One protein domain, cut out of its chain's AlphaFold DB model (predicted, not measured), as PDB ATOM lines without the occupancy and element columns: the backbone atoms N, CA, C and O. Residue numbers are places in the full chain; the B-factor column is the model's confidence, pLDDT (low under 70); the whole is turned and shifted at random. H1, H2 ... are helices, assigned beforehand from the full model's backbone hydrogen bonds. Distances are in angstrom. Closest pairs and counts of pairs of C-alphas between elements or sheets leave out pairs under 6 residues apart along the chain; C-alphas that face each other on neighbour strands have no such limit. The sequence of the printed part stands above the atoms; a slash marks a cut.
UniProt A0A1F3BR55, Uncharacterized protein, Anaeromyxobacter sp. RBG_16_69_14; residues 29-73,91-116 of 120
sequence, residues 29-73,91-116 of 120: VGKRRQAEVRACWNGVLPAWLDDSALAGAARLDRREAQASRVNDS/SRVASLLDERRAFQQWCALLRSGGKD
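AT A GLANCE: This is residues 29 to 73 and 91 to 116 of the 120 residues of an uncharacterized protein of Anaeromyxobacter sp. RBG_16_69_14 (UniProt A0A1F3BR55). Two long helices, H2 and H3, run opposite ways and overlap side by side only near their beginnings, at residues 54 to 61 of H2 and 91 to 97 of H3, and from there they reach out to the two far ends of a long, thin model. The shorter H1 stands steeply to H3 and comes nearest to it with its last residues, while residues 62 to 73 of H2 stick out as a free arm. The printed part has 71 residues with three named helices in the order H1, H2, H3 and no named strand, and its class is all helix. The whole is loose, with a radius of gyration of the C-alphas of 16.2 A, and spans 60 by 20 by 18 A.

HOW THE PARTS SIT: Begin with H1, residues 29 to 41, and hold it beside H3, residues 91 to 116. The two only just touch, with 3 pairs of C-alphas within 8 A, by residues 36 to 40 of H1 and 103 to 107 of H3 alone. Their closest C-alphas are those of Cys 40 and Cys 107, 5.7 A apart. Their lines stand at a steep tilt of 64 degrees, and they run the same way. Go on to H2, residues 51 to 73, which is apart from H1. H2 touches H3 with residues 54 to 61 alone, and H3 meets this touch with residues 91 to 97 alone. Look at Ala 57 and Val 93, whose C-alphas are the closest of the two helices at 5.5 A. H2 and H3 stand at a shallow tilt of 24 degrees, opposite ways. In H1 and H2 every O i to N i+4 pair is within hydrogen-bond range; in H3 21 of 22 are.

IN THESE COORDINATES: Find C-alpha 29 at (171.486, 197.584, 284.630); from there H1 runs 18.4 A to C-alpha 41. A short link of 9 residues leads to C-alpha 51 at (170.198, 199.021, 307.040), where H2 begins, and H2 runs 32.9 A to C-alpha 73. After the cut, H3 begins at C-alpha 91 and runs 37.8 A to C-alpha 116 at (194.949, 210.212, 289.826). H3 is the longest helix, with 26 residues.

THE WHOLE: Look at Ser 73 and Asp 116 for the two C-alphas farthest apart, 59.7 A. Residues 62 to 73, which belong to H2, stand free; without them the body spans 42 by 19 by 19 A. The link from H2 to H3 runs across the cut, where residues 74 to 90 are not printed, and C-alphas 73 and 91 are 22.0 A apart. The mean pLDDT of the printed part is 86.6, and residues 114 to 116 are under 70.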
ATOM      1  N   VAL A  29     170.074 197.532 284.222       90.00
ATOM      2  CA  VAL A  29     171.486 197.584 284.630       90.00
ATOM      3  C   VAL A  29     172.050 199.004 284.535       90.00
ATOM      4  O   VAL A  29     172.814 199.425 285.406       90.00
ATOM      5  N   GLY A  30     171.656 199.770 283.512       89.94
ATOM      6  CA  GLY A  30     172.103 201.150 283.323       89.94
ATOM      7  C   GLY A  30     171.614 202.065 284.445       89.94
ATOM      8  O   GLY A  30     172.411 202.777 285.059       89.94
ATOM      9  N   LYS A  31     170.321 201.995 284.772       91.31
ATOM     10  CA  LYS A  31     169.706 202.749 285.875       91.31
ATOM     11  C   LYS A  31     170.276 202.349 287.228       91.31
ATOM     12  O   LYS A  31     170.551 203.228 288.045       91.31
ATOM     13  N   ARG A  32     170.497 201.049 287.453       91.88
ATOM     14  CA  ARG A  32     171.140 200.551 288.676       91.88
ATOM     15  C   ARG A  32     172.527 201.166 288.840       91.88
ATOM     16  O   ARG A  32     172.798 201.786 289.864       91.88
ATOM     17  N   ARG A  33     173.361 201.101 287.799       90.00
ATOM     18  CA  ARG A  33     174.721 201.654 287.830       90.00
ATOM     19  C   ARG A  33     174.730 203.168 288.039       90.00
ATOM     20  O   ARG A  33     175.541 203.672 288.808       90.00
ATOM     21  N   GLN A  34     173.826 203.909 287.398       91.81
ATOM     22  CA  GLN A  34     173.699 205.357 287.615       91.81
ATOM     23  C   GLN A  34     173.317 205.699 289.060       91.81
ATOM     24  O   GLN A  34     173.865 206.640 289.637       91.81
ATOM     25  N   ALA A  35     172.396 204.939 289.655       91.38
ATOM     26  CA  ALA A  35     171.999 205.117 291.045       91.38
ATOM     27  C   ALA A  35     173.141 204.770 292.018       91.38
ATOM     28  O   ALA A  35     173.367 205.519 292.966       91.38
ATOM     29  N   GLU A  36     173.915 203.716 291.746       91.94
ATOM     30  CA  GLU A  36     175.121 203.366 292.511       91.94
ATOM     31  C   GLU A  36     176.186 204.470 292.420       91.94
ATOM     32  O   GLU A  36     176.693 204.915 293.448       91.94
ATOM     33  N   VAL A  37     176.472 204.995 291.219       91.62
ATOM     34  CA  VAL A  37     177.390 206.139 291.032       91.62
ATOM     35  C   VAL A  37     176.913 207.342 291.842       91.62
ATOM     36  O   VAL A  37     177.694 207.944 292.575       91.62
ATOM     37  N   ARG A  38     175.624 207.685 291.757       93.19
ATOM     38  CA  ARG A  38     175.048 208.812 292.501       93.19
ATOM     39  C   ARG A  38     175.167 208.620 294.014       93.19
ATOM     40  O   ARG A  38     175.598 209.539 294.704       93.19
ATOM     41  N   ALA A  39     174.810 207.444 294.525       93.00
ATOM     42  CA  ALA A  39     174.942 207.114 295.943       93.00
ATOM     43  C   ALA A  39     176.405 207.245 296.400       93.00
ATOM     44  O   ALA A  39     176.693 207.851 297.433       93.00
ATOM     45  N   CYS A  40     177.332 206.783 295.560       93.56
ATOM     46  CA  CYS A  40     178.762 206.882 295.793       93.56
ATOM     47  C   CYS A  40     179.257 208.322 295.946       93.56
ATOM     48  O   CYS A  40     179.972 208.633 296.903       93.56
ATOM     49  N   TRP A  41     178.865 209.202 295.025       90.69
ATOM     50  CA  TRP A  41     179.202 210.625 295.077       90.69
ATOM     51  C   TRP A  41     178.628 211.305 296.317       90.69
ATOM     52  O   TRP A  41     179.314 212.098 296.953       90.69
ATOM     53  N   ASN A  42     177.413 210.929 296.707       91.06
ATOM     54  CA  ASN A  42     176.732 211.481 297.876       91.06
ATOM     55  C   ASN A  42     177.224 210.902 299.214       91.06
ATOM     56  O   ASN A  42     176.779 211.346 300.267       91.06
ATOM     57  N   GLY A  43     178.112 209.903 299.202       90.81
ATOM     58  CA  GLY A  43     178.614 209.292 300.435       90.81
ATOM     59  C   GLY A  43     177.611 208.388 301.152       90.81
ATOM     60  O   GLY A  43     177.809 208.092 302.326       90.81
ATOM     61  N   VAL A  44     176.564 207.935 300.462       93.44
ATOM     62  CA  VAL A  44     175.487 207.121 301.041       93.44
ATOM     63  C   VAL A  44     175.428 205.736 300.401       93.44
ATOM     64  O   VAL A  44     175.949 205.511 299.307       93.44
ATOM     65  N   LEU A  45     174.784 204.794 301.088       92.88
ATOM     66  CA  LEU A  45     174.432 203.505 300.500       92.88
ATOM     67  C   LEU A  45     173.174 203.652 299.628       92.88
ATOM     68  O   LEU A  45     172.290 204.441 299.968       92.88
ATOM     69  N   PRO A  46     173.058 202.892 298.526       93.00
ATOM     70  CA  PRO A  46     171.788 202.723 297.833       93.00
ATOM     71  C   PRO A  46     170.713 202.174 298.778       93.00
ATOM     72  O   PRO A  46     171.019 201.348 299.636       93.00
ATOM     73  N   ALA A  47     169.455 202.576 298.587       90.06
ATOM     74  CA  ALA A  47     168.342 202.180 299.458       90.06
ATOM     75  C   ALA A  47     168.163 200.652 299.556       90.06
ATOM     76  O   ALA A  47     167.882 200.122 300.623       90.06
ATOM     77  N   TRP A  48     168.420 199.913 298.473       92.00
ATOM     78  CA  TRP A  48     168.352 198.445 298.481       92.00
ATOM     79  C   TRP A  48     169.546 197.761 299.174       92.00
ATOM     80  O   TRP A  48     169.540 196.544 299.331       92.00
ATOM     81  N   LEU A  49     170.569 198.521 299.582       93.06
ATOM     82  CA  LEU A  49     171.742 198.045 300.327       93.06
ATOM     83  C   LEU A  49     171.838 198.650 301.731       93.06
ATOM     84  O   LEU A  49     172.817 198.379 302.428       93.06
ATOM     85  N   ASP A  50     170.881 199.476 302.153       91.31
ATOM     86  CA  ASP A  50     170.908 200.169 303.440       91.31
ATOM     87  C   ASP A  50     170.520 199.255 304.621       91.31
ATOM     88  O   ASP A  50     170.327 198.042 304.481       91.31
ATOM     89  N   ASP A  51     170.497 199.807 305.836       90.62
ATOM     90  CA  ASP A  51     170.198 199.021 307.040       90.62
ATOM     91  C   ASP A  51     168.730 198.579 307.108       90.62
ATOM     92  O   ASP A  51     168.413 197.556 307.723       90.62
ATOM     93  N   SER A  52     167.830 199.296 306.432       87.19
ATOM     94  CA  SER A  52     166.427 198.910 306.313       87.19
ATOM     95  C   SER A  52     166.266 197.683 305.408       87.19
ATOM     96  O   SER A  52     165.512 196.765 305.752       87.19
ATOM     97  N   ALA A  53     167.046 197.601 304.324       88.44
ATOM     98  CA  ALA A  53     167.132 196.433 303.455       88.44
ATOM     99  C   ALA A  53     167.686 195.212 304.203       88.44
ATOM    100  O   ALA A  53     167.088 194.133 304.137       88.44
ATOM    101  N   LEU A  54     168.750 195.388 305.000       89.81
ATOM    102  CA  LEU A  54     169.285 194.328 305.866       89.81
ATOM    103  C   LEU A  54     168.249 193.829 306.880       89.81
ATOM    104  O   LEU A  54     168.055 192.621 307.029       89.81
ATOM    105  N   ALA A  55     167.554 194.742 307.561       89.81
ATOM    106  CA  ALA A  55     166.510 194.382 308.515       89.81
ATOM    107  C   ALA A  55     165.342 193.649 307.832       89.81
ATOM    108  O   ALA A  55     164.792 192.695 308.389       89.81
ATOM    109  N   GLY A  56     164.973 194.066 306.618       86.88
ATOM    110  CA  GLY A  56     163.983 193.391 305.782       86.88
ATOM    111  C   GLY A  56     164.394 191.962 305.421       86.88
ATOM    112  O   GLY A  56     163.613 191.033 305.634       86.88
ATOM    113  N   ALA A  57     165.628 191.771 304.954       87.12
ATOM    114  CA  ALA A  57     166.172 190.454 304.630       87.12
ATOM    115  C   ALA A  57     166.237 189.536 305.856       87.12
ATOM    116  O   ALA A  57     165.763 188.404 305.797       87.12
ATOM    117  N   ALA A  58     166.701 190.046 307.001       88.56
ATOM    118  CA  ALA A  58     166.759 189.280 308.244       88.56
ATOM    119  C   ALA A  58     165.372 188.800 308.707       88.56
ATOM    120  O   ALA A  58     165.227 187.680 309.206       88.56
ATOM    121  N   ARG A  59     164.326 189.620 308.524       87.69
ATOM    122  CA  ARG A  59     162.940 189.208 308.805       87.69
ATOM    123  C   ARG A  59     162.485 188.080 307.881       87.69
ATOM    124  O   ARG A  59     161.862 187.136 308.366       87.69
ATOM    125  N   LEU A  60     162.784 188.165 306.584       85.62
ATOM    126  CA  LEU A  60     162.432 187.129 305.607       85.62
ATOM    127  C   LEU A  60     163.164 185.815 305.886       85.62
ATOM    128  O   LEU A  60     162.520 184.773 305.954       85.62
ATOM    129  N   ASP A  61     164.465 185.877 306.156       86.62
ATOM    130  CA  ASP A  61     165.272 184.707 306.504       86.62
ATOM    131  C   ASP A  61     164.765 184.038 307.792       86.62
ATOM    132  O   ASP A  61     164.664 182.814 307.869       86.62
ATOM    133  N   ARG A  62     164.349 184.825 308.797       86.38
ATOM    134  CA  ARG A  62     163.724 184.289 310.018       86.38
ATOM    135  C   ARG A  62     162.379 183.610 309.735       86.38
ATOM    136  O   ARG A  62     162.110 182.564 310.328       86.38
ATOM    137  N   ARG A  63     161.539 184.189 308.866       85.06
ATOM    138  CA  ARG A  63     160.251 183.593 308.455       85.06
ATOM    139  C   ARG A  63     160.472 182.278 307.706       85.06
ATOM    140  O   ARG A  63     159.793 181.301 308.006       85.06
ATOM    141  N   GLU A  64     161.443 182.233 306.801       83.50
ATOM    142  CA  GLU A  64     161.807 181.018 306.067       83.50
ATOM    143  C   GLU A  64     162.345 179.937 307.007       83.50
ATOM    144  O   GLU A  64     161.830 178.826 307.004       83.50
ATOM    145  N   ALA A  65     163.272 180.273 307.910       82.19
ATOM    146  CA  ALA A  65     163.778 179.326 308.902       82.19
ATOM    147  C   ALA A  65     162.665 178.769 309.806       82.19
ATOM    148  O   ALA A  65     162.693 177.601 310.196       82.19
ATOM    149  N   GLN A  66     161.667 179.587 310.160       83.62
ATOM    150  CA  GLN A  66     160.501 179.119 310.905       83.62
ATOM    151  C   GLN A  66     159.629 178.175 310.068       83.62
ATOM    152  O   GLN A  66     159.236 177.132 310.583       83.62
ATOM    153  N   ALA A  67     159.365 178.501 308.802       76.56
ATOM    154  CA  ALA A  67     158.611 177.640 307.894       76.56
ATOM    155  C   ALA A  67     159.312 176.290 307.668       76.56
ATOM    156  O   ALA A  67     158.657 175.252 307.746       76.56
ATOM    157  N   SER A  68     160.637 176.287 307.482       73.81
ATOM    158  CA  SER A  68     161.444 175.067 307.374       73.81
ATOM    159  C   SER A  68     161.339 174.212 308.633       73.81
ATOM    160  O   SER A  68     160.975 173.047 308.533       73.81
ATOM    161  N   ARG A  69     161.528 174.797 309.828       78.81
ATOM    162  CA  ARG A  69     161.392 174.063 311.102       78.81
ATOM    163  C   ARG A  69     160.006 173.449 311.289       78.81
ATOM    164  O   ARG A  69     159.892 172.329 311.777       78.81
ATOM    165  N   VAL A  70     158.953 174.177 310.917       75.00
ATOM    166  CA  VAL A  70     157.581 173.657 310.972       75.00
ATOM    167  C   VAL A  70     157.429 172.490 309.993       75.00
ATOM    168  O   VAL A  70     156.963 171.428 310.394       75.00
ATOM    169  N   ASN A  71     157.890 172.632 308.750       74.56
ATOM    170  CA  ASN A  71     157.846 171.563 307.752       74.56
ATOM    171  C   ASN A  71     158.625 170.308 308.189       74.56
ATOM    172  O   ASN A  71     158.123 169.197 308.032       74.56
ATOM    173  N   ASP A  72     159.801 170.473 308.794       71.88
ATOM    174  CA  ASP A  72     160.605 169.370 309.333       71.88
ATOM    175  C   ASP A  72     159.878 168.658 310.484       71.88
ATOM    176  O   ASP A  72     159.854 167.429 310.537       71.88
ATOM    177  N   SER A  73     159.204 169.411 311.362       70.19
ATOM    178  CA  SER A  73     158.393 168.827 312.441       70.19
ATOM    179  C   SER A  73     157.188 168.030 311.922       70.19
ATOM    180  O   SER A  73     156.841 167.004 312.506       70.19
ATOM    181  N   SER A  91     170.616 183.340 303.691       81.56
ATOM    182  CA  SER A  91     171.247 183.543 302.383       81.56
ATOM    183  C   SER A  91     171.058 184.965 301.845       81.56
ATOM    184  O   SER A  91     171.952 185.479 301.176       81.56
ATOM    185  N   ARG A  92     169.946 185.630 302.192       86.81
ATOM    186  CA  ARG A  92     169.645 187.008 301.777       86.81
ATOM    187  C   ARG A  92     170.440 188.048 302.555       86.81
ATOM    188  O   ARG A  92     170.913 189.019 301.972       86.81
ATOM    189  N   VAL A  93     170.586 187.880 303.872       89.44
ATOM    190  CA  VAL A  93     171.440 188.773 304.675       89.44
ATOM    191  C   VAL A  93     172.892 188.657 304.225       89.44
ATOM    192  O   VAL A  93     173.550 189.678 304.041       89.44
ATOM    193  N   ALA A  94     173.377 187.430 304.006       87.75
ATOM    194  CA  ALA A  94     174.730 187.195 303.514       87.75
ATOM    195  C   ALA A  94     174.960 187.876 302.152       87.75
ATOM    196  O   ALA A  94     175.892 188.666 302.019       87.75
ATOM    197  N   SER A  95     174.057 187.671 301.183       89.69
ATOM    198  CA  SER A  95     174.187 188.274 299.852       89.69
ATOM    199  C   SER A  95     174.176 189.806 299.888       89.69
ATOM    200  O   SER A  95     174.953 190.443 299.184       89.69
ATOM    201  N   LEU A  96     173.337 190.418 300.732       91.06
ATOM    202  CA  LEU A  96     173.304 191.877 300.878       91.06
ATOM    203  C   LEU A  96     174.585 192.442 301.498       91.06
ATOM    204  O   LEU A  96     175.031 193.516 301.094       91.06
ATOM    205  N   LEU A  97     175.177 191.749 302.475       93.38
ATOM    206  CA  LEU A  97     176.454 192.163 303.065       93.38
ATOM    207  C   LEU A  97     177.589 192.093 302.038       93.38
ATOM    208  O   LEU A  97     178.411 193.011 301.981       93.38
ATOM    209  N   ASP A  98     177.595 191.058 301.200       93.69
ATOM    210  CA  ASP A  98     178.556 190.924 300.106       93.69
ATOM    211  C   ASP A  98     178.374 192.030 299.055       93.69
ATOM    212  O   ASP A  98     179.347 192.695 298.691       93.69
ATOM    213  N   GLU A  99     177.136 192.314 298.633       92.94
ATOM    214  CA  GLU A  99     176.839 193.420 297.710       92.94
ATOM    215  C   GLU A  99     177.235 194.781 298.297       92.94
ATOM    216  O   GLU A  99     177.839 195.609 297.610       92.94
ATOM    217  N   ARG A 100     176.963 195.013 299.587       95.00
ATOM    218  CA  ARG A 100     177.365 196.239 300.287       95.00
ATOM    219  C   ARG A 100     178.885 196.390 300.301       95.00
ATOM    220  O   ARG A 100     179.389 197.482 300.031       95.00
ATOM    221  N   ARG A 101     179.623 195.313 300.589       95.31
ATOM    222  CA  ARG A 101     181.090 195.318 300.580       95.31
ATOM    223  C   ARG A 101     181.635 195.604 299.182       95.31
ATOM    224  O   ARG A 101     182.524 196.445 299.046       95.31
ATOM    225  N   ALA A 102     181.083 194.963 298.154       93.19
ATOM    226  CA  ALA A 102     181.465 195.194 296.764       93.19
ATOM    227  C   ALA A 102     181.210 196.651 296.338       93.19
ATOM    228  O   ALA A 102     182.093 197.288 295.761       93.19
ATOM    229  N   PHE A 103     180.051 197.214 296.696       94.50
ATOM    230  CA  PHE A 103     179.729 198.620 296.447       94.50
ATOM    231  C   PHE A 103     180.730 199.561 297.119       94.50
ATOM    232  O   PHE A 103     181.260 200.463 296.475       94.50
ATOM    233  N   GLN A 104     181.034 199.343 298.401       94.69
ATOM    234  CA  GLN A 104     181.989 200.171 299.140       94.69
ATOM    235  C   GLN A 104     183.397 200.111 298.536       94.69
ATOM    236  O   GLN A 104     184.053 201.147 298.418       94.69
ATOM    237  N   GLN A 105     183.848 198.927 298.113       94.44
ATOM    238  CA  GLN A 105     185.132 198.748 297.432       94.44
ATOM    239  C   GLN A 105     185.168 199.484 296.094       94.44
ATOM    240  O   GLN A 105     186.090 200.257 295.837       94.44
ATOM    241  N   TRP A 106     184.145 199.302 295.262       91.94
ATOM    242  CA  TRP A 106     184.022 200.012 293.994       91.94
ATOM    243  C   TRP A 106     183.964 201.531 294.196       91.94
ATOM    244  O   TRP A 106     184.618 202.282 293.476       91.94
ATOM    245  N   CYS A 107     183.263 201.989 295.229       92.69
ATOM    246  CA  CYS A 107     183.217 203.397 295.587       92.69
ATOM    247  C   CYS A 107     184.564 203.963 296.017       92.69
ATOM    248  O   CYS A 107     184.910 205.083 295.641       92.69
ATOM    249  N   ALA A 108     185.325 203.204 296.804       90.81
ATOM    250  CA  ALA A 108     186.679 203.584 297.169       90.81
ATOM    251  C   ALA A 108     187.561 203.717 295.918       90.81
ATOM    252  O   ALA A 108     188.246 204.728 295.782       90.81
ATOM    253  N   LEU A 109     187.461 202.767 294.979       88.44
ATOM    254  CA  LEU A 109     188.185 202.797 293.704       88.44
ATOM    255  C   LEU A 109     187.795 203.989 292.826       88.44
ATOM    256  O   LEU A 109     188.665 204.635 292.250       88.44
ATOM    257  N   LEU A 110     186.506 204.321 292.729       85.38
ATOM    258  CA  LEU A 110     186.061 205.501 291.986       85.38
ATOM    259  C   LEU A 110     186.614 206.795 292.585       85.38
ATOM    260  O   LEU A 110     187.062 207.678 291.856       85.38
ATOM    261  N   ARG A 111     186.600 206.906 293.916       83.44
ATOM    262  CA  ARG A 111     187.113 208.089 294.612       83.44
ATOM    263  C   ARG A 111     188.634 208.203 294.540       83.44
ATOM    264  O   ARG A 111     189.134 209.323 294.545       83.44
ATOM    265  N   SER A 112     189.372 207.092 294.492       81.31
ATOM    266  CA  SER A 112     190.827 207.115 294.299       81.31
ATOM    267  C   SER A 112     191.208 207.352 292.837       81.31
ATOM    268  O   SER A 112     192.085 208.160 292.570       81.31
ATOM    269  N   GLY A 113     190.502 206.743 291.881       70.94
ATOM    270  CA  GLY A 113     190.744 206.943 290.448       70.94
ATOM    271  C   GLY A 113     190.459 208.373 289.974       70.94
ATOM    272  O   GLY A 113     191.123 208.863 289.066       70.94
ATOM    273  N   GLY A 114     189.534 209.079 290.634       56.75
ATOM    274  CA  GLY A 114     189.312 210.516 290.435       56.75
ATOM    275  C   GLY A 114     190.364 211.433 291.075       56.75
ATOM    276  O   GLY A 114     190.318 212.633 290.841       56.75
ATOM    277  N   LYS A 115     191.296 210.902 291.883       52.09
ATOM    278  CA  LYS A 115     192.455 211.653 292.399       52.09
ATOM    279  C   LYS A 115     193.685 211.541 291.492       52.09
ATOM    280  O   LYS A 115     194.498 212.457 291.504       52.09
ATOM    281  N   ASP A 116     193.796 210.465 290.708       50.06
ATOM    282  CA  ASP A 116     194.949 210.212 289.826       50.06
ATOM    283  C   ASP A 116     194.731 210.687 288.378       50.06
ATOM    284  O   ASP A 116     195.683 211.022 287.675       50.06
TER     285      ASP A 116